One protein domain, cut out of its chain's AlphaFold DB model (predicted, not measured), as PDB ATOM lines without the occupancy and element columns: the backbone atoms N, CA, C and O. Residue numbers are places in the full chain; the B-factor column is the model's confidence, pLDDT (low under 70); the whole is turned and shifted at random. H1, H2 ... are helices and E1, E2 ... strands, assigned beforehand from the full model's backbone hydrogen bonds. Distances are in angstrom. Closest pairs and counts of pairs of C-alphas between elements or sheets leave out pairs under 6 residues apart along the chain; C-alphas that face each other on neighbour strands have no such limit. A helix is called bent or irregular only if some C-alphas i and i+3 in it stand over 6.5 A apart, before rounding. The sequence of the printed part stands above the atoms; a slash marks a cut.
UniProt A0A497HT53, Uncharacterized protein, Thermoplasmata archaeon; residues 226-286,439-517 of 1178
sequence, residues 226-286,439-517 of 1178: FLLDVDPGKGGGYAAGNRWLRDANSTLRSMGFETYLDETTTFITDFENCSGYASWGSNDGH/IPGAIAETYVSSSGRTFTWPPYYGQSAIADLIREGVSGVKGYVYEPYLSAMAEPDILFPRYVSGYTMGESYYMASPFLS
ATOM      1  N   PHE A 226     233.025 359.012 183.736       98.38
ATOM      2  CA  PHE A 226     232.032 359.531 182.796       98.38
ATOM      3  C   PHE A 226     232.699 360.504 181.817       98.38
ATOM      4  O   PHE A 226     233.054 361.616 182.205       98.38
ATOM      5  N   LEU A 227     232.874 360.090 180.562       98.56
ATOM      6  CA  LEU A 227     233.397 360.923 179.480       98.56
ATOM      7  C   LEU A 227     232.267 361.765 178.872       98.56
ATOM      8  O   LEU A 227     231.303 361.234 178.317       98.56
ATOM      9  N   LEU A 228     232.407 363.082 178.973       98.50
ATOM     10  CA  LEU A 228     231.458 364.089 178.514       98.50
ATOM     11  C   LEU A 228     232.183 364.979 177.501       98.50
ATOM     12  O   LEU A 228     232.972 365.837 177.883       98.50
ATOM     13  N   ASP A 229     231.951 364.734 176.216       97.31
ATOM     14  CA  ASP A 229     232.707 365.339 175.113       97.31
ATOM     15  C   ASP A 229     231.864 366.412 174.401       97.31
ATOM     16  O   ASP A 229     230.902 366.109 173.678       97.31
ATOM     17  N   VAL A 230     232.165 367.679 174.697       96.81
ATOM     18  CA  VAL A 230     231.464 368.861 174.174       96.81
ATOM     19  C   VAL A 230     232.070 369.278 172.835       96.81
ATOM     20  O   VAL A 230     233.276 369.402 172.729       96.81
ATOM     21  N   ASP A 231     231.230 369.658 171.862       95.25
ATOM     22  CA  ASP A 231     231.678 370.379 170.660       95.25
ATOM     23  C   ASP A 231     231.501 371.897 170.879       95.25
ATOM     24  O   ASP A 231     230.366 372.396 170.804       95.25
ATOM     25  N   PRO A 232     232.570 372.685 171.113       92.75
ATOM     26  CA  PRO A 232     232.458 374.122 171.380       92.75
ATOM     27  C   PRO A 232     231.865 374.921 170.210       92.75
ATOM     28  O   PRO A 232     231.374 376.035 170.411       92.75
ATOM     29  N   GLY A 233     231.873 374.365 168.993       91.31
ATOM     30  CA  GLY A 233     231.279 374.963 167.799       91.31
ATOM     31  C   GLY A 233     229.747 374.895 167.757       91.31
ATOM     32  O   GLY A 233     229.123 375.592 166.950       91.31
ATOM     33  N   LYS A 234     229.103 374.094 168.619       91.50
ATOM     34  CA  LYS A 234     227.635 373.965 168.669       91.50
ATOM     35  C   LYS A 234     226.988 375.107 169.456       91.50
ATOM     36  O   LYS A 234     226.971 375.125 170.686       91.50
ATOM     37  N   GLY A 235     226.402 376.054 168.718       87.12
ATOM     38  CA  GLY A 235     225.623 377.182 169.244       87.12
ATOM     39  C   GLY A 235     224.129 377.145 168.882       87.12
ATOM     40  O   GLY A 235     223.617 376.179 168.313       87.12
ATOM     41  N   GLY A 236     223.405 378.224 169.200       88.62
ATOM     42  CA  GLY A 236     221.974 378.358 168.888       88.62
ATOM     43  C   GLY A 236     221.122 377.262 169.539       88.62
ATOM     44  O   GLY A 236     221.329 376.927 170.702       88.62
ATOM     45  N   GLY A 237     220.186 376.669 168.787       81.88
ATOM     46  CA  GLY A 237     219.349 375.561 169.276       81.88
ATOM     47  C   GLY A 237     220.130 374.302 169.684       81.88
ATOM     48  O   GLY A 237     219.618 373.502 170.457       81.88
ATOM     49  N   TYR A 238     221.379 374.147 169.225       90.50
ATOM     50  CA  TYR A 238     222.260 373.035 169.597       90.50
ATOM     51  C   TYR A 238     223.046 373.287 170.891       90.50
ATOM     52  O   TYR A 238     223.606 372.349 171.452       90.50
ATOM     53  N   ALA A 239     223.042 374.519 171.416       93.19
ATOM     54  CA  ALA A 239     223.716 374.846 172.674       93.19
ATOM     55  C   ALA A 239     223.152 374.059 173.875       93.19
ATOM     56  O   ALA A 239     223.851 373.895 174.872       93.19
ATOM     57  N   ALA A 240     221.912 373.561 173.773       94.19
ATOM     58  CA  ALA A 240     221.301 372.690 174.774       94.19
ATOM     59  C   ALA A 240     222.109 371.399 174.989       94.19
ATOM     60  O   ALA A 240     222.410 371.075 176.130       94.19
ATOM     61  N   GLY A 241     222.574 370.741 173.917       95.12
ATOM     62  CA  GLY A 241     223.374 369.514 174.027       95.12
ATOM     63  C   GLY A 241     224.665 369.718 174.823       95.12
ATOM     64  O   GLY A 241     224.990 368.928 175.705       95.12
ATOM     65  N   ASN A 242     225.354 370.839 174.583       97.00
ATOM     66  CA  ASN A 242     226.549 371.219 175.339       97.00
ATOM     67  C   ASN A 242     226.245 371.591 176.792       97.00
ATOM     68  O   ASN A 242     227.085 371.397 177.665       97.00
ATOM     69  N   ARG A 243     225.072 372.176 177.054       97.12
ATOM     70  CA  ARG A 243     224.631 372.496 178.413       97.12
ATOM     71  C   ARG A 243     224.398 371.216 179.212       97.12
ATOM     72  O   ARG A 243     224.991 371.091 180.274       97.12
ATOM     73  N   TRP A 244     223.654 370.255 178.664       97.94
ATOM     74  CA  TRP A 244     223.397 368.968 179.318       97.94
ATOM     75  C   TRP A 244     224.693 368.239 179.703       97.94
ATOM     76  O   TRP A 244     224.805 367.710 180.801       97.94
ATOM     77  N   LEU A 245     225.725 368.267 178.851       98.38
ATOM     78  CA  LEU A 245     227.030 367.673 179.181       98.38
ATOM     79  C   LEU A 245     227.720 368.373 180.369       98.38
ATOM     80  O   LEU A 245     228.262 367.711 181.253       98.38
ATOM     81  N   ARG A 246     227.672 369.708 180.440       98.31
ATOM     82  CA  ARG A 246     228.247 370.473 181.565       98.31
ATOM     83  C   ARG A 246     227.458 370.298 182.864       98.31
ATOM     84  O   ARG A 246     228.050 370.202 183.945       98.31
ATOM     85  N   ASP A 247     226.137 370.234 182.762       98.50
ATOM     86  CA  ASP A 247     225.237 370.062 183.904       98.50
ATOM     87  C   ASP A 247     225.342 368.625 184.457       98.50
ATOM     88  O   ASP A 247     225.394 368.422 185.674       98.50
ATOM     89  N   ALA A 248     225.534 367.628 183.584       98.44
ATOM     90  CA  ALA A 248     225.874 366.261 183.979       98.44
ATOM     91  C   ALA A 248     227.202 366.207 184.743       98.44
ATOM     92  O   ALA A 248     227.275 365.593 185.805       98.44
ATOM     93  N   ASN A 249     228.240 366.886 184.238       98.50
ATOM     94  CA  ASN A 249     229.552 366.943 184.883       98.50
ATOM     95  C   ASN A 249     229.458 367.482 186.318       98.50
ATOM     96  O   ASN A 249     229.971 366.874 187.257       98.50
ATOM     97  N   SER A 250     228.791 368.624 186.484       98.00
ATOM     98  CA  SER A 250     228.640 369.274 187.789       98.00
ATOM     99  C   SER A 250     227.802 368.436 188.760       98.00
ATOM    100  O   SER A 250     228.206 368.260 189.912       98.00
ATOM    101  N   THR A 251     226.703 367.839 188.291       97.88
ATOM    102  CA  THR A 251     225.844 366.975 189.117       97.88
ATOM    103  C   THR A 251     226.569 365.697 189.549       97.88
ATOM    104  O   THR A 251     226.627 365.405 190.742       97.88
ATOM    105  N   LEU A 252     227.206 364.972 188.624       96.69
ATOM    106  CA  LEU A 252     227.939 363.736 188.935       96.69
ATOM    107  C   LEU A 252     229.091 363.966 189.920       96.69
ATOM    108  O   LEU A 252     229.256 363.192 190.864       96.69
ATOM    109  N   ARG A 253     229.848 365.060 189.757       96.12
ATOM    110  CA  ARG A 253     230.914 365.439 190.698       96.12
ATOM    111  C   ARG A 253     230.367 365.719 192.097       96.12
ATOM    112  O   ARG A 253     230.984 365.294 193.071       96.12
ATOM    113  N   SER A 254     229.201 366.364 192.208       95.25
ATOM    114  CA  SER A 254     228.537 366.590 193.505       95.25
ATOM    115  C   SER A 254     228.074 365.294 194.184       95.25
ATOM    116  O   SER A 254     228.009 365.236 195.407       95.25
ATOM    117  N   MET A 255     227.822 364.242 193.399       90.12
ATOM    118  CA  MET A 255     227.451 362.903 193.866       90.12
ATOM    119  C   MET A 255     228.668 361.986 194.097       90.12
ATOM    120  O   MET A 255     228.504 360.792 194.330       90.12
ATOM    121  N   GLY A 256     229.896 362.511 193.998       90.44
ATOM    122  CA  GLY A 256     231.122 361.746 194.246       90.44
ATOM    123  C   GLY A 256     231.536 360.800 193.112       90.44
ATOM    124  O   GLY A 256     232.265 359.835 193.359       90.44
ATOM    125  N   PHE A 257     231.079 361.041 191.877       92.19
ATOM    126  CA  PHE A 257     231.500 360.291 190.688       92.19
ATOM    127  C   PHE A 257     232.559 361.046 189.882       92.19
ATOM    128  O   PHE A 257     232.553 362.277 189.794       92.19
ATOM    129  N   GLU A 258     233.483 360.295 189.285       95.69
ATOM    130  CA  GLU A 258     234.544 360.850 188.454       95.69
ATOM    131  C   GLU A 258     234.052 361.115 187.027       95.69
ATOM    132  O   GLU A 258     233.364 360.299 186.411       95.69
ATOM    133  N   THR A 259     234.427 362.271 186.488       98.06
ATOM    134  CA  THR A 259     234.021 362.734 185.161       98.06
ATOM    135  C   THR A 259     235.221 363.287 184.396       98.06
ATOM    136  O   THR A 259     236.093 363.934 184.977       98.06
ATOM    137  N   TYR A 260     235.252 363.095 183.085       98.38
ATOM    138  CA  TYR A 260     236.147 363.807 182.182       98.38
ATOM    139  C   TYR A 260     235.290 364.665 181.257       98.38
ATOM    140  O   TYR A 260     234.597 364.133 180.394       98.38
ATOM    141  N   LEU A 261     235.294 365.978 181.480       98.19
ATOM    142  CA  LEU A 261     234.617 366.944 180.621       98.19
ATOM    143  C   LEU A 261     235.639 367.505 179.628       98.19
ATOM    144  O   LEU A 261     236.511 368.274 180.039       98.19
ATOM    145  N   ASP A 262     235.530 367.128 178.354       97.12
ATOM    146  CA  ASP A 262     236.271 367.801 177.286       97.12
ATOM    147  C   ASP A 262     235.478 369.010 176.799       97.12
ATOM    148  O   ASP A 262     234.288 368.900 176.514       97.12
ATOM    149  N   GLU A 263     236.139 370.164 176.724       95.06
ATOM    150  CA  GLU A 263     235.592 371.394 176.133       95.06
ATOM    151  C   GLU A 263     236.482 371.919 174.997       95.06
ATOM    152  O   GLU A 263     236.437 373.106 174.651       95.06
ATOM    153  N   THR A 264     237.355 371.071 174.459       93.69
ATOM    154  CA  THR A 264     238.302 371.461 173.421       93.69
ATOM    155  C   THR A 264     237.716 371.209 172.036       93.69
ATOM    156  O   THR A 264     236.609 370.723 171.864       93.69
ATOM    157  N   THR A 265     238.458 371.577 170.995       90.81
ATOM    158  CA  THR A 265     238.107 371.251 169.606       90.81
ATOM    159  C   THR A 265     238.652 369.879 169.193       90.81
ATOM    160  O   THR A 265     239.060 369.695 168.045       90.81
ATOM    161  N   THR A 266     238.776 368.942 170.132       90.69
ATOM    162  CA  THR A 266     239.368 367.622 169.893       90.69
ATOM    163  C   THR A 266     238.356 366.558 170.258       90.69
ATOM    164  O   THR A 266     238.116 366.322 171.429       90.69
ATOM    165  N   PHE A 267     237.822 365.863 169.256       94.00
ATOM    166  CA  PHE A 267     236.955 364.721 169.520       94.00
ATOM    167  C   PHE A 267     237.741 363.611 170.229       94.00
ATOM    168  O   PHE A 267     238.730 363.107 169.673       94.00
ATOM    169  N   ILE A 268     237.293 363.217 171.418       94.81
ATOM    170  CA  ILE A 268     238.017 362.272 172.271       94.81
ATOM    171  C   ILE A 268     237.827 360.834 171.768       94.81
ATOM    172  O   ILE A 268     236.719 360.374 171.489       94.81
ATOM    173  N   THR A 269     238.938 360.105 171.659       93.25
ATOM    174  CA  THR A 269     238.998 358.684 171.282       93.25
ATOM    175  C   THR A 269     239.924 357.925 172.218       93.25
ATOM    176  O   THR A 269     240.713 358.544 172.930       93.25
ATOM    177  N   ASP A 270     239.880 356.593 172.165       92.88
ATOM    178  CA  ASP A 270     240.772 355.710 172.927       92.88
ATOM    179  C   ASP A 270     240.675 355.946 174.455       92.88
ATOM    180  O   ASP A 270     241.648 355.783 175.190       92.88
ATOM    181  N   PHE A 271     239.501 356.363 174.947       96.44
ATOM    182  CA  PHE A 271     239.297 356.646 176.365       96.44
ATOM    183  C   PHE A 271     239.072 355.350 177.146       96.44
ATOM    184  O   PHE A 271     238.216 354.533 176.797       96.44
ATOM    185  N   GLU A 272     239.835 355.156 178.216       96.31
ATOM    186  CA  GLU A 272     239.809 353.935 179.018       96.31
ATOM    187  C   GLU A 272     238.905 354.059 180.251       96.31
ATOM    188  O   GLU A 272     238.565 355.154 180.695       96.31
ATOM    189  N   ASN A 273     238.529 352.914 180.831       95.50
ATOM    190  CA  ASN A 273     237.742 352.837 182.067       95.50
ATOM    191  C   ASN A 273     236.404 353.609 182.005       95.50
ATOM    192  O   ASN A 273     235.978 354.236 182.977       95.50
ATOM    193  N   CYS A 274     235.740 353.595 180.847       97.06
ATOM    194  CA  CYS A 274     234.540 354.389 180.614       97.06
ATOM    195  C   CYS A 274     233.310 353.755 181.283       97.06
ATOM    196  O   CYS A 274     232.932 352.629 180.954       97.06
ATOM    197  N   SER A 275     232.682 354.495 182.203       95.81
ATOM    198  CA  SER A 275     231.438 354.122 182.902       95.81
ATOM    199  C   SER A 275     230.201 354.803 182.319       95.81
ATOM    200  O   SER A 275     229.087 354.284 182.402       95.81
ATOM    201  N   GLY A 276     230.395 355.971 181.719       97.81
ATOM    202  CA  GLY A 276     229.364 356.704 181.007       97.81
ATOM    203  C   GLY A 276     229.982 357.495 179.868       97.81
ATOM    204  O   GLY A 276     231.084 358.015 180.019       97.81
ATOM    205  N   TYR A 277     229.294 357.582 178.736       98.56
ATOM    206  CA  TYR A 277     229.773 358.328 177.573       98.56
ATOM    207  C   TYR A 277     228.663 359.167 176.964       98.56
ATOM    208  O   TYR A 277     227.600 358.639 176.636       98.56
ATOM    209  N   ALA A 278     228.913 360.457 176.774       98.31
ATOM    210  CA  ALA A 278     228.042 361.300 175.975       98.31
ATOM    211  C   ALA A 278     228.848 362.256 175.096       98.31
ATOM    212  O   ALA A 278     229.753 362.933 175.579       98.31
ATOM    213  N   SER A 279     228.517 362.302 173.804       96.44
ATOM    214  CA  SER A 279     229.195 363.162 172.829       96.44
ATOM    215  C   SER A 279     228.305 363.524 171.642       96.44
ATOM    216  O   SER A 279     227.233 362.948 171.423       96.44
ATOM    217  N   TRP A 280     228.794 364.433 170.800       96.00
ATOM    218  CA  TRP A 280     228.194 364.718 169.495       96.00
ATOM    219  C   TRP A 280     228.487 363.650 168.433       96.00
ATOM    220  O   TRP A 280     227.912 363.705 167.345       96.00
ATOM    221  N   GLY A 281     229.339 362.660 168.722       94.19
ATOM    222  CA  GLY A 281     229.749 361.618 167.780       94.19
ATOM    223  C   GLY A 281     230.136 362.199 166.419       94.19
ATOM    224  O   GLY A 281     230.824 363.211 166.336       94.19
ATOM    225  N   SER A 282     229.635 361.621 165.327       93.75
ATOM    226  CA  SER A 282     229.906 362.142 163.977       93.75
ATOM    227  C   SER A 282     229.340 363.534 163.677       93.75
ATOM    228  O   SER A 282     229.648 364.080 162.619       93.75
ATOM    229  N   ASN A 283     228.482 364.082 164.543       93.88
ATOM    230  CA  ASN A 283     228.000 365.457 164.420       93.88
ATOM    231  C   ASN A 283     228.975 366.475 165.032       93.88
ATOM    232  O   ASN A 283     228.761 367.669 164.824       93.88
ATOM    233  N   ASP A 284     230.015 366.035 165.741       93.69
ATOM    234  CA  ASP A 284     231.111 366.885 166.203       93.69
ATOM    235  C   ASP A 284     231.922 367.433 165.012       93.69
ATOM    236  O   ASP A 284     232.276 366.687 164.088       93.69
ATOM    237  N   GLY A 285     232.233 368.732 165.020       90.44
ATOM    238  CA  GLY A 285     233.009 369.393 163.963       90.44
ATOM    239  C   GLY A 285     234.406 368.799 163.723       90.44
ATOM    240  O   GLY A 285     234.953 368.922 162.622       90.44
ATOM    241  N   HIS A 286     234.962 368.104 164.713       89.19
ATOM    242  CA  HIS A 286     236.313 367.550 164.732       89.19
ATOM    243  C   HIS A 286     236.351 366.014 164.660       89.19
ATOM    244  O   HIS A 286     237.441 365.432 164.591       89.19
ATOM    245  N   ILE A 439     233.757 349.654 181.001       96.06
ATOM    246  CA  ILE A 439     233.535 348.749 182.133       96.06
ATOM    247  C   ILE A 439     232.182 348.026 182.011       96.06
ATOM    248  O   ILE A 439     231.240 348.555 181.409       96.06
ATOM    249  N   PRO A 440     232.030 346.821 182.594       95.38
ATOM    250  CA  PRO A 440     230.717 346.204 182.759       95.38
ATOM    251  C   PRO A 440     229.755 347.166 183.467       95.38
ATOM    252  O   PRO A 440     230.098 347.730 184.501       95.38
ATOM    253  N   GLY A 441     228.563 347.374 182.907       94.94
ATOM    254  CA  GLY A 441     227.609 348.371 183.406       94.94
ATOM    255  C   GLY A 441     227.671 349.733 182.724       94.94
ATOM    256  O   GLY A 441     226.798 350.560 182.987       94.94
ATOM    257  N   ALA A 442     228.643 349.980 181.844       98.31
ATOM    258  CA  ALA A 442     228.768 351.277 181.191       98.31
ATOM    259  C   ALA A 442     227.583 351.596 180.269       98.31
ATOM    260  O   ALA A 442     227.104 350.716 179.540       98.31
ATOM    261  N   ILE A 443     227.150 352.862 180.268       98.62
ATOM    262  CA  ILE A 443     226.056 353.347 179.417       98.62
ATOM    263  C   ILE A 443     226.452 354.543 178.540       98.62
ATOM    264  O   ILE A 443     227.329 355.317 178.907       98.62
ATOM    265  N   ALA A 444     225.814 354.712 177.379       98.56
ATOM    266  CA  ALA A 444     226.154 355.778 176.437       98.56
ATOM    267  C   ALA A 444     224.952 356.477 175.777       98.56
ATOM    268  O   ALA A 444     223.948 355.857 175.432       98.56
ATOM    269  N   GLU A 445     225.106 357.763 175.480       97.25
ATOM    270  CA  GLU A 445     224.224 358.523 174.587       97.25
ATOM    271  C   GLU A 445     225.073 359.265 173.546       97.25
ATOM    272  O   GLU A 445     226.223 359.618 173.789       97.25
ATOM    273  N   THR A 446     224.532 359.480 172.351       95.62
ATOM    274  CA  THR A 446     225.213 360.246 171.304       95.62
ATOM    275  C   THR A 446     224.228 361.171 170.612       95.62
ATOM    276  O   THR A 446     223.154 360.741 170.191       95.62
ATOM    277  N   TYR A 447     224.610 362.430 170.396       95.19
ATOM    278  CA  TYR A 447     223.775 363.395 169.676       95.19
ATOM    279  C   TYR A 447     223.889 363.239 168.155       95.19
ATOM    280  O   TYR A 447     224.174 364.188 167.417       95.19
ATOM    281  N   VAL A 448     223.688 362.009 167.685       94.19
ATOM    282  CA  VAL A 448     223.917 361.579 166.308       94.19
ATOM    283  C   VAL A 448     222.610 361.143 165.672       94.19
ATOM    284  O   VAL A 448     221.862 360.326 166.217       94.19
ATOM    285  N   SER A 449     222.336 361.670 164.483       90.50
ATOM    286  CA  SER A 449     221.136 361.278 163.770       90.50
ATOM    287  C   SER A 449     221.227 359.850 163.256       90.50
ATOM    288  O   SER A 449     222.307 359.361 162.934       90.50
ATOM    289  N   SER A 450     220.089 359.152 163.193       93.12
ATOM    290  CA  SER A 450     220.016 357.791 162.646       93.12
ATOM    291  C   SER A 450     221.103 356.838 163.204       93.12
ATOM    292  O   SER A 450     221.603 355.949 162.505       93.12
ATOM    293  N   SER A 451     221.512 357.035 164.463       95.69
ATOM    294  CA  SER A 451     222.618 356.307 165.099       95.69
ATOM    295  C   SER A 451     222.299 354.824 165.320       95.69
ATOM    296  O   SER A 451     223.198 353.985 165.319       95.69
ATOM    297  N   GLY A 452     221.009 354.487 165.424       96.00
ATOM    298  CA  GLY A 452     220.462 353.130 165.509       96.00
ATOM    299  C   GLY A 452     219.838 352.651 164.196       96.00
ATOM    300  O   GLY A 452     218.913 351.849 164.219       96.00
ATOM    301  N   ARG A 453     220.273 353.170 163.039       94.81
ATOM    302  CA  ARG A 453     219.708 352.841 161.711       94.81
ATOM    303  C   ARG A 453     219.770 351.362 161.325       94.81
ATOM    304  O   ARG A 453     218.977 350.943 160.484       94.81
ATOM    305  N   THR A 454     220.738 350.621 161.860       95.75
ATOM    306  CA  THR A 454     220.906 349.184 161.631       95.75
ATOM    307  C   THR A 454     221.732 348.564 162.750       95.75
ATOM    308  O   THR A 454     222.641 349.199 163.286       95.75
ATOM    309  N   PHE A 455     221.430 347.311 163.062       96.94
ATOM    310  CA  PHE A 455     222.249 346.418 163.873       96.94
ATOM    311  C   PHE A 455     222.645 345.190 163.045       96.94
ATOM    312  O   PHE A 455     222.827 344.099 163.579       96.94
ATOM    313  N   THR A 456     222.753 345.337 161.725       94.31
ATOM    314  CA  THR A 456     223.144 344.271 160.800       94.31
ATOM    315  C   THR A 456     224.488 344.604 160.163       94.31
ATOM    316  O   THR A 456     224.713 345.717 159.693       94.31
ATOM    317  N   TRP A 457     225.413 343.643 160.189       90.44
ATOM    318  CA  TRP A 457     226.716 343.786 159.546       90.44
ATOM    319  C   TRP A 457     226.626 343.374 158.069       90.44
ATOM    320  O   TRP A 457     225.958 342.382 157.772       90.44
ATOM    321  N   PRO A 458     227.329 344.051 157.145       89.31
ATOM    322  CA  PRO A 458     228.109 345.273 157.344       89.31
ATOM    323  C   PRO A 458     227.219 346.528 157.421       89.31
ATOM    324  O   PRO A 458     226.292 346.661 156.617       89.31
ATOM    325  N   PRO A 459     227.501 347.474 158.339       90.56
ATOM    326  CA  PRO A 459     226.787 348.742 158.394       90.56
ATOM    327  C   PRO A 459     227.117 349.613 157.179       90.56
ATOM    328  O   PRO A 459     228.138 349.454 156.513       90.56
ATOM    329  N   TYR A 460     226.273 350.608 156.939       87.75
ATOM    330  CA  TYR A 460     226.618 351.740 156.089       87.75
ATOM    331  C   TYR A 460     226.940 352.957 156.963       87.75
ATOM    332  O   TYR A 460     226.176 353.283 157.880       87.75
ATOM    333  N   TYR A 461     228.058 353.621 156.686       87.12
ATOM    334  CA  TYR A 461     228.577 354.781 157.405       87.12
ATOM    335  C   TYR A 461     228.308 356.097 156.672       87.12
ATOM    336  O   TYR A 461     228.119 356.179 155.463       87.12
ATOM    337  N   GLY A 462     228.300 357.158 157.460       82.25
ATOM    338  CA  GLY A 462     227.930 358.525 157.094       82.25
ATOM    339  C   GLY A 462     227.645 359.310 158.370       82.25
ATOM    340  O   GLY A 462     227.965 360.487 158.471       82.25
ATOM    341  N   GLN A 463     227.154 358.589 159.380       89.94
ATOM    342  CA  GLN A 463     227.134 358.966 160.785       89.94
ATOM    343  C   GLN A 463     227.690 357.806 161.629       89.94
ATOM    344  O   GLN A 463     227.712 356.662 161.154       89.94
ATOM    345  N   SER A 464     228.147 358.069 162.854       93.88
ATOM    346  CA  SER A 464     228.544 357.003 163.787       93.88
ATOM    347  C   SER A 464     227.342 356.102 164.113       93.88
ATOM    348  O   SER A 464     226.183 356.492 163.918       93.88
ATOM    349  N   ALA A 465     227.588 354.849 164.502       95.50
ATOM    350  CA  ALA A 465     226.529 353.894 164.825       95.50
ATOM    351  C   ALA A 465     226.693 353.355 166.247       95.50
ATOM    352  O   ALA A 465     227.776 352.943 166.649       95.50
ATOM    353  N   ILE A 466     225.592 353.286 166.998       97.38
ATOM    354  CA  ILE A 466     225.625 352.752 168.370       97.38
ATOM    355  C   ILE A 466     225.917 351.246 168.409       97.38
ATOM    356  O   ILE A 466     226.370 350.727 169.424       97.38
ATOM    357  N   ALA A 467     225.706 350.543 167.292       96.88
ATOM    358  CA  ALA A 467     226.093 349.146 167.136       96.88
ATOM    359  C   ALA A 467     227.617 348.948 167.248       96.88
ATOM    360  O   ALA A 467     228.056 347.892 167.705       96.88
ATOM    361  N   ASP A 468     228.417 349.957 166.885       96.19
ATOM    362  CA  ASP A 468     229.870 349.916 167.069       96.19
ATOM    363  C   ASP A 468     230.238 350.064 168.545       96.19
ATOM    364  O   ASP A 468     231.027 349.266 169.035       96.19
ATOM    365  N   LEU A 469     229.567 350.949 169.294       97.44
ATOM    366  CA  LEU A 469     229.760 351.066 170.750       97.44
ATOM    367  C   LEU A 469     229.424 349.754 171.482       97.44
ATOM    368  O   LEU A 469     230.116 349.355 172.419       97.44
ATOM    369  N   ILE A 470     228.376 349.047 171.041       97.75
ATOM    370  CA  ILE A 470     227.991 347.729 171.586       97.75
ATOM    371  C   ILE A 470     229.088 346.691 171.346       97.75
ATOM    372  O   ILE A 470     229.384 345.897 172.246       97.75
ATOM    373  N   ARG A 471     229.701 346.712 170.158       95.00
ATOM    374  CA  ARG A 471     230.848 345.859 169.839       95.00
ATOM    375  C   ARG A 471     232.091 346.247 170.641       95.00
ATOM    376  O   ARG A 471     232.805 345.350 171.074       95.00
ATOM    377  N   GLU A 472     232.345 347.540 170.837       94.25
ATOM    378  CA  GLU A 472     233.463 348.032 171.655       94.25
ATOM    379  C   GLU A 472     233.327 347.609 173.123       94.25
ATOM    380  O   GLU A 472     234.330 347.341 173.779       94.25
ATOM    381  N   GLY A 473     232.098 347.496 173.637       95.56
ATOM    382  CA  GLY A 473     231.851 346.942 174.968       95.56
ATOM    383  C   GLY A 473     230.837 347.692 175.823       95.56
ATOM    384  O   GLY A 473     230.667 347.324 176.986       95.56
ATOM    385  N   VAL A 474     230.125 348.697 175.301       97.69
ATOM    386  CA  VAL A 474     229.076 349.365 176.088       97.69
ATOM    387  C   VAL A 474     227.996 348.353 176.507       97.69
ATOM    388  O   VAL A 474     227.692 347.395 175.782       97.69
ATOM    389  N   SER A 475     227.451 348.516 177.715       98.12
ATOM    390  CA  SER A 475     226.443 347.606 178.287       98.12
ATOM    391  C   SER A 475     225.012 348.091 178.042       98.12
ATOM    392  O   SER A 475     224.090 347.277 177.971       98.12
ATOM    393  N   GLY A 476     224.818 349.399 177.853       98.25
ATOM    394  CA  GLY A 476     223.550 349.958 177.393       98.25
ATOM    395  C   GLY A 476     223.712 351.278 176.642       98.25
ATOM    396  O   GLY A 476     224.546 352.103 176.986       98.25
ATOM    397  N   VAL A 477     222.918 351.506 175.606       98.62
ATOM    398  CA  VAL A 477     223.022 352.705 174.762       98.62
ATOM    399  C   VAL A 477     221.671 353.029 174.147       98.62
ATOM    400  O   VAL A 477     220.938 352.125 173.741       98.62
ATOM    401  N   LYS A 478     221.332 354.314 174.047       97.62
ATOM    402  CA  LYS A 478     220.162 354.753 173.279       97.62
ATOM    403  C   LYS A 478     220.579 355.190 171.878       97.62
ATOM    404  O   LYS A 478     221.622 355.802 171.678       97.62
ATOM    405  N   GLY A 479     219.763 354.850 170.886       96.00
ATOM    406  CA  GLY A 479     219.960 355.279 169.508       96.00
ATOM    407  C   GLY A 479     218.654 355.589 168.802       96.00
ATOM    408  O   GLY A 479     217.565 355.442 169.358       96.00
ATOM    409  N   TYR A 480     218.770 356.023 167.550       96.00
ATOM    410  CA  TYR A 480     217.632 356.514 166.772       96.00
ATOM    411  C   TYR A 480     217.592 355.829 165.407       96.00
ATOM    412  O   TYR A 480     218.570 355.870 164.663       96.00
ATOM    413  N   VAL A 481     216.482 355.165 165.069       95.12
ATOM    414  CA  VAL A 481     216.368 354.354 163.832       95.12
ATOM    415  C   VAL A 481     216.164 355.199 162.563       95.12
ATOM    416  O   VAL A 481     216.381 354.717 161.447       95.12
ATOM    417  N   TYR A 482     215.763 356.459 162.762       92.62
ATOM    418  CA  TYR A 482     215.613 357.541 161.784       92.62
ATOM    419  C   TYR A 482     216.020 358.881 162.436       92.62
ATOM    420  O   TYR A 482     216.242 358.934 163.644       92.62
ATOM    421  N   GLU A 483     216.072 359.967 161.657       90.88
ATOM    422  CA  GLU A 483     216.522 361.321 162.052       90.88
ATOM    423  C   GLU A 483     215.834 361.890 163.312       90.88
ATOM    424  O   GLU A 483     214.704 362.318 163.208       90.88
ATOM    425  N   PRO A 484     216.406 361.971 164.514       90.12
ATOM    426  CA  PRO A 484     215.727 362.590 165.659       90.12
ATOM    427  C   PRO A 484     215.785 364.131 165.610       90.12
ATOM    428  O   PRO A 484     216.532 364.717 164.836       90.12
ATOM    429  N   TYR A 485     215.014 364.798 166.475       90.56
ATOM    430  CA  TYR A 485     215.335 366.169 166.895       90.56
ATOM    431  C   TYR A 485     216.239 366.098 168.129       90.56
ATOM    432  O   TYR A 485     216.061 365.189 168.938       90.56
ATOM    433  N   LEU A 486     217.145 367.067 168.316       92.69
ATOM    434  CA  LEU A 486     218.000 367.117 169.514       92.69
ATOM    435  C   LEU A 486     217.168 367.075 170.806       92.69
ATOM    436  O   LEU A 486     217.493 366.333 171.720       92.69
ATOM    437  N   SER A 487     216.045 367.795 170.844       91.56
ATOM    438  CA  SER A 487     215.126 367.827 171.990       91.56
ATOM    439  C   SER A 487     214.424 366.495 172.286       91.56
ATOM    440  O   SER A 487     213.695 366.411 173.262       91.56
ATOM    441  N   ALA A 488     214.558 365.482 171.426       91.00
ATOM    442  CA  ALA A 488     214.014 364.140 171.643       91.00
ATOM    443  C   ALA A 488     215.072 363.141 172.147       91.00
ATOM    444  O   ALA A 488     214.761 361.962 172.365       91.00
ATOM    445  N   MET A 489     216.326 363.584 172.265       94.25
ATOM    446  CA  MET A 489     217.428 362.744 172.723       94.25
ATOM    447  C   MET A 489     217.374 362.560 174.241       94.25
ATOM    448  O   MET A 489     216.687 363.327 174.911       94.25
ATOM    449  N   ALA A 490     218.001 361.507 174.784       96.31
ATOM    450  CA  ALA A 490     218.100 361.421 176.238       96.31
ATOM    451  C   ALA A 490     219.089 362.479 176.737       96.31
ATOM    452  O   ALA A 490     220.154 362.651 176.149       96.31
ATOM    453  N   GLU A 491     218.729 363.190 177.797       97.69
ATOM    454  CA  GLU A 491     219.523 364.285 178.350       97.69
ATOM    455  C   GLU A 491     220.537 363.734 179.377       97.69
ATOM    456  O   GLU A 491     220.122 363.162 180.393       97.69
ATOM    457  N   PRO A 492     221.863 363.827 179.135       97.94
ATOM    458  CA  PRO A 492     222.885 363.247 180.015       97.94
ATOM    459  C   PRO A 492     222.875 363.738 181.467       97.94
ATOM    460  O   PRO A 492     223.251 362.984 182.367       97.94
ATOM    461  N   ASP A 493     222.435 364.973 181.701       98.00
ATOM    462  CA  ASP A 493     222.264 365.597 183.019       98.00
ATOM    463  C   ASP A 493     221.110 365.001 183.827       98.00
ATOM    464  O   ASP A 493     221.095 365.125 185.049       98.00
ATOM    465  N   ILE A 494     220.190 364.280 183.186       98.50
ATOM    466  CA  ILE A 494     219.198 363.446 183.874       98.50
ATOM    467  C   ILE A 494     219.649 361.983 183.859       98.50
ATOM    468  O   ILE A 494     219.624 361.314 184.893       98.50
ATOM    469  N   LEU A 495     220.102 361.487 182.703       98.62
ATOM    470  CA  LEU A 495     220.449 360.083 182.480       98.62
ATOM    471  C   LEU A 495     221.478 359.574 183.487       98.62
ATOM    472  O   LEU A 495     221.220 358.593 184.187       98.62
ATOM    473  N   PHE A 496     222.645 360.220 183.554       98.44
ATOM    474  CA  PHE A 496     223.734 359.717 184.383       98.44
ATOM    475  C   PHE A 496     223.438 359.875 185.877       98.44
ATOM    476  O   PHE A 496     223.594 358.877 186.580       98.44
ATOM    477  N   PRO A 497     222.933 361.024 186.378       96.44
ATOM    478  CA  PRO A 497     222.548 361.154 187.785       96.44
ATOM    479  C   PRO A 497     221.490 360.146 188.237       96.44
ATOM    480  O   PRO A 497     221.614 359.582 189.326       96.44
ATOM    481  N   ARG A 498     220.471 359.852 187.413       95.25
ATOM    482  CA  ARG A 498     219.496 358.793 187.733       95.25
ATOM    483  C   ARG A 498     220.170 357.424 187.781       95.25
ATOM    484  O   ARG A 498     219.991 356.691 188.750       95.25
ATOM    485  N   TYR A 499     221.009 357.110 186.801       95.00
ATOM    486  CA  TYR A 499     221.697 355.825 186.775       95.00
ATOM    487  C   TYR A 499     222.579 355.611 188.012       95.00
ATOM    488  O   TYR A 499     222.449 354.587 188.682       95.00
ATOM    489  N   VAL A 500     223.400 356.602 188.387       92.19
ATOM    490  CA  VAL A 500     224.273 356.511 189.574       92.19
ATOM    491  C   VAL A 500     223.529 356.577 190.905       92.19
ATOM    492  O   VAL A 500     224.049 356.099 191.908       92.19
ATOM    493  N   SER A 501     222.298 357.094 190.916       88.50
ATOM    494  CA  SER A 501     221.423 357.021 192.094       88.50
ATOM    495  C   SER A 501     220.898 355.602 192.347       88.50
ATOM    496  O   SER A 501     220.351 355.352 193.411       88.50
ATOM    497  N   GLY A 502     221.045 354.668 191.400       87.94
ATOM    498  CA  GLY A 502     220.592 353.280 191.546       87.94
ATOM    499  C   GLY A 502     219.315 352.931 190.774       87.94
ATOM    500  O   GLY A 502     218.804 351.808 190.898       87.94
ATOM    501  N   TYR A 503     218.811 353.846 189.937       91.75
ATOM    502  CA  TYR A 503     217.747 353.524 188.986       91.75
ATOM    503  C   TYR A 503     218.229 352.518 187.937       91.75
ATOM    504  O   TYR A 503     219.422 352.433 187.639       91.75
ATOM    505  N   THR A 504     217.317 351.725 187.363       94.25
ATOM    506  CA  THR A 504     217.740 350.786 186.315       94.25
ATOM    507  C   THR A 504     218.114 351.526 185.038       94.25
ATOM    508  O   THR A 504     217.690 352.663 184.815       94.25
ATOM    509  N   MET A 505     218.891 350.882 184.167       97.06
ATOM    510  CA  MET A 505     219.243 351.418 182.854       97.06
ATOM    511  C   MET A 505     217.986 351.831 182.080       97.06
ATOM    512  O   MET A 505     217.901 352.963 181.606       97.06
ATOM    513  N   GLY A 506     216.975 350.955 182.033       97.62
ATOM    514  CA  GLY A 506     215.702 351.248 181.379       97.62
ATOM    515  C   GLY A 506     215.018 352.486 181.962       97.62
ATOM    516  O   GLY A 506     214.656 353.393 181.221       97.62
ATOM    517  N   GLU A 507     214.888 352.578 183.285       97.88
ATOM    518  CA  GLU A 507     214.263 353.748 183.911       97.88
ATOM    519  C   GLU A 507     215.055 355.033 183.675       97.88
ATOM    520  O   GLU A 507     214.461 356.061 183.368       97.88
ATOM    521  N   SER A 508     216.383 354.971 183.768       98.31
ATOM    522  CA  SER A 508     217.265 356.130 183.614       98.31
ATOM    523  C   SER A 508     217.160 356.731 182.212       98.31
ATOM    524  O   SER A 508     217.020 357.946 182.078       98.31
ATOM    525  N   TYR A 509     217.130 355.902 181.160       98.62
ATOM    526  CA  TYR A 509     216.918 356.402 179.798       98.62
ATOM    527  C   TYR A 509     215.534 356.994 179.593       98.62
ATOM    528  O   TYR A 509     215.423 358.016 178.918       98.62
ATOM    529  N   TYR A 510     214.482 356.383 180.138       98.56
ATOM    530  CA  TYR A 510     213.141 356.934 179.973       98.56
ATOM    531  C   TYR A 510     212.952 358.211 180.804       98.56
ATOM    532  O   TYR A 510     212.426 359.171 180.259       98.56
ATOM    533  N   MET A 511     213.468 358.313 182.034       98.56
ATOM    534  CA  MET A 511     213.462 359.580 182.787       98.56
ATOM    535  C   MET A 511     214.240 360.685 182.075       98.56
ATOM    536  O   MET A 511     213.855 361.846 182.147       98.56
ATOM    537  N   ALA A 512     215.302 360.333 181.355       98.44
ATOM    538  CA  ALA A 512     216.083 361.284 180.576       98.44
ATOM    539  C   ALA A 512     215.492 361.595 179.194       98.44
ATOM    540  O   ALA A 512     216.002 362.475 178.512       98.44
ATOM    541  N   SER A 513     214.456 360.879 178.747       97.62
ATOM    542  CA  SER A 513     213.861 361.046 177.415       97.62
ATOM    543  C   SER A 513     212.613 361.925 177.479       97.62
ATOM    544  O   SER A 513     211.598 361.447 177.988       97.62
ATOM    545  N   PRO A 514     212.615 363.141 176.901       96.75
ATOM    546  CA  PRO A 514     211.463 364.046 176.969       96.75
ATOM    547  C   PRO A 514     210.197 363.489 176.318       96.75
ATOM    548  O   PRO A 514     209.079 363.846 176.691       96.75
ATOM    549  N   PHE A 515     210.353 362.598 175.335       95.75
ATOM    550  CA  PHE A 515     209.251 362.134 174.505       95.75
ATOM    551  C   PHE A 515     209.182 360.611 174.366       95.75
ATOM    552  O   PHE A 515     210.209 359.933 174.282       95.75
ATOM    553  N   LEU A 516     207.952 360.098 174.276       93.88
ATOM    554  CA  LEU A 516     207.641 358.745 173.814       93.88
ATOM    555  C   LEU A 516     207.184 358.799 172.363       93.88
ATOM    556  O   LEU A 516     206.549 359.762 171.932       93.88
ATOM    557  N   SER A 517     207.455 357.726 171.624       89.56
ATOM    558  CA  SER A 517     207.383 357.730 170.166       89.56
ATOM    559  C   SER A 517     208.321 358.800 169.567       89.56
ATOM    560  O   SER A 517     208.584 359.864 170.105       89.56
TER     561      SER A 517
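This is residues 226 to 286 and 439 to 517 of the 1178 residues of an uncharacterized protein of Thermoplasmata archaeon (UniProt A0A497HT53). A five-stranded parallel sheet, in the order E2 E1 E3 E4 E5, is the core, with H1, H3 and H4 covering one face and the short H2 over E5 on the other. The printed part has 140 residues, with E1 H1 E2 E3 E4 H2 E5 H3 H4 along the chain; it is mixed in class, with under half of its residues in named elements. It is compact, with a radius of gyration of the C-alphas of 13.9 A and spans of 41 by 32 by 32 A.

The strands are E2, residues 259 to 262, E1, 226 to 229, E3, 274 to 279, E4, 439 to 446, 17.9 A long, and E5, 476 to 480. E1 begins at C-alpha 226 (232.032, 359.531, 182.796). H1, residues 236 to 254, is 28.1 A long and only just irregular: C-alphas 237 and 240 are 6.50 A apart. H2 is residues 466 to 472, H3 492 to 500, and H4 505 to 511, ending at C-alpha 511 (213.462, 359.580, 182.787).

Within hydrogen-bond range are N 260 and O 226 of E2 and E1, 2.8 A, N 227 and O 276 of E1 and E3, 2.8 A, N 445 and O 277 of E3 and E4, 2.9 A, and N 444 and O 476 of E4 and E5, 2.9 A. E4 bends by 59 degrees at residue 442. E1, H1, E2 and E4, H2, E5 are strand-helix-strand units, parallel neighbour strands with a helix between, with right-handed crossovers. H1 touches H3 with residues 244 to 252 alone, closest at the C-alphas of Ala 248 and Asp 493, 3.8 A. H3 and H4 form a helical hairpin at a steep tilt of 42 degrees, closest at the C-alphas of Leu 495 and Ser 508, 5.2 A. H2 and H4 have every O i to N i+4 pair within range, H1 12 of 15 and H3 4 of 5.

The C-alphas of Ser 254 and Pro 458, the two farthest apart, are 42.0 A apart. Residues 287 to 438 are not printed, with 25.8 A between C-alphas 286 and 439. The links E2 to E3, E4 to H2 and E5 to H3 are long. No printed residue is under 70 in pLDDT.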